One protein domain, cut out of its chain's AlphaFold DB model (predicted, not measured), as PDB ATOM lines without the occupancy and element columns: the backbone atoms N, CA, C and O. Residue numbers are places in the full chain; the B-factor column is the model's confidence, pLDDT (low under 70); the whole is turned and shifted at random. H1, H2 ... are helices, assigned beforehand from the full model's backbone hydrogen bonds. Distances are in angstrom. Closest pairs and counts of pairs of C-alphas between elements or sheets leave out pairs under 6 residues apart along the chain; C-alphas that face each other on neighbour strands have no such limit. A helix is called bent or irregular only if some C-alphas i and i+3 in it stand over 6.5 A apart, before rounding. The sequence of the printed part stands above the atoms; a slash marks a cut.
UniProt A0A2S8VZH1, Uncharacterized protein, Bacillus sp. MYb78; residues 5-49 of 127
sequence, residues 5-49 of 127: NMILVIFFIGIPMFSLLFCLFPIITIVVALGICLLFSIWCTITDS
ATOM      1  N   ASN A   5     140.440 114.191 185.085       75.38
ATOM      2  CA  ASN A   5     139.632 112.973 185.003       75.38
ATOM      3  C   ASN A   5     139.165 112.665 183.569       75.38
ATOM      4  O   ASN A   5     139.027 111.504 183.195       75.38
ATOM      5  N   MET A   6     138.946 113.688 182.743       73.25
ATOM      6  CA  MET A   6     138.528 113.531 181.347       73.25
ATOM      7  C   MET A   6     139.690 113.049 180.468       73.25
ATOM      8  O   MET A   6     139.491 112.206 179.599       73.25
ATOM      9  N   ILE A   7     140.908 113.531 180.735       75.69
ATOM     10  CA  ILE A   7     142.130 113.075 180.056       75.69
ATOM     11  C   ILE A   7     142.378 111.592 180.371       75.69
ATOM     12  O   ILE A   7     142.590 110.793 179.462       75.69
ATOM     13  N   LEU A   8     142.267 111.205 181.645       76.12
ATOM     14  CA  LEU A   8     142.416 109.816 182.094       76.12
ATOM     15  C   LEU A   8     141.415 108.862 181.427       76.12
ATOM     16  O   LEU A   8     141.806 107.792 180.961       76.12
ATOM     17  N   VAL A   9     140.142 109.254 181.323       78.81
ATOM     18  CA  VAL A   9     139.101 108.449 180.659       78.81
ATOM     19  C   VAL A   9     139.408 108.237 179.172       78.81
ATOM     20  O   VAL A   9     139.235 107.128 178.664       78.81
ATOM     21  N   ILE A  10     139.920 109.260 178.479       78.06
ATOM     22  CA  ILE A  10     140.323 109.149 177.069       78.06
ATOM     23  C   ILE A  10     141.464 108.140 176.903       78.06
ATOM     24  O   ILE A  10     141.416 107.327 175.981       78.06
ATOM     25  N   PHE A  11     142.451 108.122 177.803       79.25
ATOM     26  CA  PHE A  11     143.521 107.122 177.762       79.25
ATOM     27  C   PHE A  11     143.006 105.706 178.053       79.25
ATOM     28  O   PHE A  11     143.324 104.776 177.308       79.25
ATOM     29  N   PHE A  12     142.171 105.540 179.083       83.50
ATOM     30  CA  PHE A  12     141.645 104.232 179.486       83.50
ATOM     31  C   PHE A  12     140.726 103.581 178.448       83.50
ATOM     32  O   PHE A  12     140.666 102.358 178.394       83.50
ATOM     33  N   ILE A  13     140.024 104.363 177.627       83.31
ATOM     34  CA  ILE A  13     139.127 103.841 176.580       83.31
ATOM     35  C   ILE A  13     139.813 103.838 175.210       83.31
ATOM     36  O   ILE A  13     139.675 102.886 174.438       83.31
ATOM     37  N   GLY A  14     140.582 104.883 174.909       81.00
ATOM     38  CA  GLY A  14     141.235 105.069 173.619       81.00
ATOM     39  C   GLY A  14     142.338 104.049 173.355       81.00
ATOM     40  O   GLY A  14     142.379 103.486 172.262       81.00
ATOM     41  N   ILE A  15     143.190 103.754 174.347       83.62
ATOM     42  CA  ILE A  15     144.287 102.788 174.173       83.62
ATOM     43  C   ILE A  15     143.742 101.379 173.870       83.62
ATOM     44  O   ILE A  15     144.152 100.813 172.855       83.62
ATOM     45  N   PRO A  16     142.788 100.811 174.640       85.50
ATOM     46  CA  PRO A  16     142.253  99.483 174.342       85.50
ATOM     47  C   PRO A  16     141.528  99.404 172.998       85.50
ATOM     48  O   PRO A  16     141.694  98.418 172.282       85.50
ATOM     49  N   MET A  17     140.752 100.431 172.621       83.69
ATOM     50  CA  MET A  17     140.091 100.446 171.311       83.69
ATOM     51  C   MET A  17     141.099 100.505 170.163       83.69
ATOM     52  O   MET A  17     140.925  99.802 169.168       83.69
ATOM     53  N   PHE A  18     142.163 101.297 170.300       82.62
ATOM     54  CA  PHE A  18     143.222 101.363 169.298       82.62
ATOM     55  C   PHE A  18     143.972 100.030 169.180       82.62
ATOM     56  O   PHE A  18     144.204  99.553 168.071       82.62
ATOM     57  N   SER A  19     144.281  99.375 170.305       82.38
ATOM     58  CA  SER A  19     144.873  98.031 170.309       82.38
ATOM     59  C   SER A  19     143.967  96.994 169.639       82.38
ATOM     60  O   SER A  19     144.447  96.169 168.865       82.38
ATOM     61  N   LEU A  20     142.654  97.055 169.880       87.44
ATOM     62  CA  LEU A  20     141.686  96.144 169.267       87.44
ATOM     63  C   LEU A  20     141.581  96.358 167.748       87.44
ATOM     64  O   LEU A  20     141.566  95.389 166.988       87.44
ATOM     65  N   LEU A  21     141.589  97.614 167.292       83.50
ATOM     66  CA  LEU A  21     141.645  97.958 165.868       83.50
ATOM     67  C   LEU A  21     142.943  97.481 165.209       83.50
ATOM     68  O   LEU A  21     142.895  96.918 164.116       83.50
ATOM     69  N   PHE A  22     144.081  97.629 165.888       85.81
ATOM     70  CA  PHE A  22     145.370  97.144 165.400       85.81
ATOM     71  C   PHE A  22     145.392  95.617 165.239       85.81
ATOM     72  O   PHE A  22     145.913  95.117 164.245       85.81
ATOM     73  N   CYS A  23     144.785  94.873 166.169       86.69
ATOM     74  CA  CYS A  23     144.661  93.417 166.058       86.69
ATOM     75  C   CYS A  23     143.790  92.973 164.873       86.69
ATOM     76  O   CYS A  23     144.107  91.970 164.239       86.69
ATOM     77  N   LEU A  24     142.700  93.691 164.575       88.75
ATOM     78  CA  LEU A  24     141.774  93.327 163.493       88.75
ATOM     79  C   LEU A  24     142.259  93.794 162.114       88.75
ATOM     80  O   LEU A  24     142.112  93.076 161.127       88.75
ATOM     81  N   PHE A  25     142.843  94.990 162.042       90.69
ATOM     82  CA  PHE A  25     143.235  95.648 160.797       90.69
ATOM     83  C   PHE A  25     144.593  96.354 160.953       90.69
ATOM     84  O   PHE A  25     144.655  97.590 160.946       90.69
ATOM     85  N   PRO A  26     145.707  95.608 161.071       84.00
ATOM     86  CA  PRO A  26     147.013  96.185 161.405       84.00
ATOM     87  C   PRO A  26     147.496  97.186 160.350       84.00
ATOM     88  O   PRO A  26     147.926  98.285 160.690       84.00
ATOM     89  N   ILE A  27     147.355  96.854 159.063       87.06
ATOM     90  CA  ILE A  27     147.813  97.710 157.956       87.06
ATOM     91  C   ILE A  27     147.029  99.029 157.924       87.06
ATOM     92  O   ILE A  27     147.626 100.100 157.853       87.06
ATOM     93  N   ILE A  28     145.697  98.962 158.023       87.06
ATOM     94  CA  ILE A  28     144.827 100.150 157.999       87.06
ATOM     95  C   ILE A  28     145.125 101.043 159.208       87.06
ATOM     96  O   ILE A  28     145.275 102.254 159.060       87.06
ATOM     97  N   THR A  29     145.281 100.444 160.390       86.56
ATOM     98  CA  THR A  29     145.567 101.175 161.630       86.56
ATOM     99  C   THR A  29     146.908 101.909 161.562       86.56
ATOM    100  O   THR A  29     146.983 103.068 161.961       86.56
ATOM    101  N   ILE A  30     147.950 101.286 160.995       88.44
ATOM    102  CA  ILE A  30     149.261 101.927 160.794       88.44
ATOM    103  C   ILE A  30     149.150 103.119 159.841       88.44
ATOM    104  O   ILE A  30     149.665 104.192 160.150       88.44
ATOM    105  N   VAL A  31     148.469 102.957 158.702       91.06
ATOM    106  CA  VAL A  31     148.306 104.038 157.716       91.06
ATOM    107  C   VAL A  31     147.569 105.232 158.327       91.06
ATOM    108  O   VAL A  31     148.004 106.371 158.164       91.06
ATOM    109  N   VAL A  32     146.492 104.982 159.077       88.38
ATOM    110  CA  VAL A  32     145.729 106.038 159.761       88.38
ATOM    111  C   VAL A  32     146.573 106.725 160.835       88.38
ATOM    112  O   VAL A  32     146.607 107.953 160.884       88.38
ATOM    113  N   ALA A  33     147.298 105.964 161.659       88.12
ATOM    114  CA  ALA A  33     148.167 106.524 162.693       88.12
ATOM    115  C   ALA A  33     149.282 107.398 162.099       88.12
ATOM    116  O   ALA A  33     149.514 108.504 162.579       88.12
ATOM    117  N   LEU A  34     149.924 106.947 161.015       91.31
ATOM    118  CA  LEU A  34     150.923 107.739 160.294       91.31
ATOM    119  C   LEU A  34     150.321 109.022 159.715       91.31
ATOM    120  O   LEU A  34     150.930 110.082 159.842       91.31
ATOM    121  N   GLY A  35     149.120 108.953 159.134       91.00
ATOM    122  CA  GLY A  35     148.407 110.133 158.639       91.00
ATOM    123  C   GLY A  35     148.136 111.160 159.743       91.00
ATOM    124  O   GLY A  35     148.413 112.344 159.561       91.00
ATOM    125  N   ILE A  36     147.675 110.709 160.914       90.00
ATOM    126  CA  ILE A  36     147.459 111.574 162.084       90.00
ATOM    127  C   ILE A  36     148.784 112.183 162.565       90.00
ATOM    128  O   ILE A  36     148.845 113.387 162.808       90.00
ATOM    129  N   CYS A  37     149.857 111.390 162.656       88.69
ATOM    130  CA  CYS A  37     151.182 111.887 163.038       88.69
ATOM    131  C   CYS A  37     151.720 112.941 162.061       88.69
ATOM    132  O   CYS A  37     152.318 113.926 162.495       88.69
ATOM    133  N   LEU A  38     151.504 112.764 160.754       90.25
ATOM    134  CA  LEU A  38     151.914 113.734 159.738       90.25
ATOM    135  C   LEU A  38     151.118 115.033 159.851       90.25
ATOM    136  O   LEU A  38     151.718 116.102 159.863       90.25
ATOM    137  N   LEU A  39     149.793 114.953 159.999       87.94
ATOM    138  CA  LEU A  39     148.949 116.132 160.209       87.94
ATOM    139  C   LEU A  39     149.351 116.893 161.476       87.94
ATOM    140  O   LEU A  39     149.454 118.115 161.444       87.94
ATOM    141  N   PHE A  40     149.641 116.177 162.564       85.56
ATOM    142  CA  PHE A  40     150.123 116.784 163.803       85.56
ATOM    143  C   PHE A  40     151.505 117.426 163.636       85.56
ATOM    144  O   PHE A  40     151.729 118.533 164.109       85.56
ATOM    145  N   SER A  41     152.420 116.776 162.913       80.25
ATOM    146  CA  SER A  41     153.747 117.339 162.631       80.25
ATOM    147  C   SER A  41     153.648 118.615 161.795       80.25
ATOM    148  O   SER A  41     154.276 119.610 162.139       80.25
ATOM    149  N   ILE A  42     152.812 118.612 160.751       80.88
ATOM    150  CA  ILE A  42     152.538 119.788 159.915       80.88
ATOM    151  C   ILE A  42     151.947 120.912 160.769       80.88
ATOM    152  O   ILE A  42     152.424 122.043 160.711       80.88
ATOM    153  N   TRP A  43     150.958 120.597 161.608       75.00
ATOM    154  CA  TRP A  43     150.360 121.552 162.536       75.00
ATOM    155  C   TRP A  43     151.408 122.188 163.458       75.00
ATOM    156  O   TRP A  43     151.489 123.411 163.527       75.00
ATOM    157  N   CYS A  44     152.263 121.377 164.088       67.06
ATOM    158  CA  CYS A  44     153.350 121.863 164.938       67.06
ATOM    159  C   CYS A  44     154.336 122.757 164.173       67.06
ATOM    160  O   CYS A  44     154.731 123.804 164.680       67.06
ATOM    161  N   THR A  45     154.702 122.396 162.938       65.38
ATOM    162  CA  THR A  45     155.608 123.220 162.119       65.38
ATOM    163  C   THR A  45     154.989 124.538 161.660       65.38
ATOM    164  O   THR A  45     155.714 125.512 161.505       65.38
ATOM    165  N   ILE A  46     153.666 124.598 161.465       62.31
ATOM    166  CA  ILE A  46     152.962 125.848 161.130       62.31
ATOM    167  C   ILE A  46     152.942 126.788 162.341       62.31
ATOM    168  O   ILE A  46     153.078 127.998 162.182       62.31
ATOM    169  N   THR A  47     152.785 126.246 163.552       57.72
ATOM    170  CA  THR A  47     152.794 127.049 164.784       57.72
ATOM    171  C   THR A  47     154.191 127.511 165.197       57.72
ATOM    172  O   THR A  47     154.321 128.566 165.811       57.72
ATOM    173  N   ASP A  48     155.232 126.762 164.835       56.81
ATOM    174  CA  ASP A  48     156.633 127.117 165.064       56.81
ATOM    175  C   ASP A  48     157.174 127.989 163.916       56.81
ATOM    176  O   ASP A  48     158.189 127.662 163.299       56.81
ATOM    177  N   SER A  49     156.505 129.098 163.589       64.50
ATOM    178  CA  SER A  49     157.100 130.052 162.654       64.50
ATOM    179  C   SER A  49     158.227 130.821 163.356       64.50
ATOM    180  O   SER A  49     158.120 131.247 164.508       64.50
TER     181      SER A  49
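This is residues 5 to 49 of the 127 residues of an uncharacterized protein of Bacillus sp. MYb78 (UniProt A0A2S8VZH1). Two long helices, H2 and H1, meet near their ends at a tight turn and open from there as a V, with the space between the two arms empty. The V is flat, and the far parts of both arms stand free, residues 34 to 49 on one and residues 5 to 17 on the other. The printed part has 45 residues with two named helices, H1 then H2 along the chain, and no named strand; the class is all helix. The whole is loose, with a radius of gyration of the C-alphas of 13.5 A, and spans 38 by 32 by 6 A.

The longest helix, H2, holds residues 26 to 47 and measures 31.6 A from first to last C-alpha. It begins at C-alpha 26 at (147.013, 96.185, 161.405) and ends at C-alpha 47 at (152.794, 127.049, 164.784). H1 holds residues 5 to 24 and measures 29.2 A, from C-alpha 5 at (139.632, 112.973, 185.003). H1 is neither bent nor irregular, but only just: C-alphas 12 and 15 are 6.1 A apart.

H2 and H1 only just touch, with 3 pairs of C-alphas within 8 A, and touch only at the corner by their link. H2 takes part with residues 29 to 30 alone, and H1 with residues 21 to 22 alone. The closest C-alphas of the two are those of Phe 22 and Thr 29, 5.5 A apart. The helices run opposite ways at a steep tilt of 43 degrees, and their centres are 17.4 A apart. In H2 every O i to N i+4 pair is within hydrogen-bond range; in H1 15 of 16 are.

The two C-alphas farthest apart are those of Leu 24 and Ser 49, at 39.8 A. The printed part has no cut, and the link from H1 to H2, one residue, is tight. The mean pLDDT of the printed part is 81.3, and residues 44 to 49 are under 70.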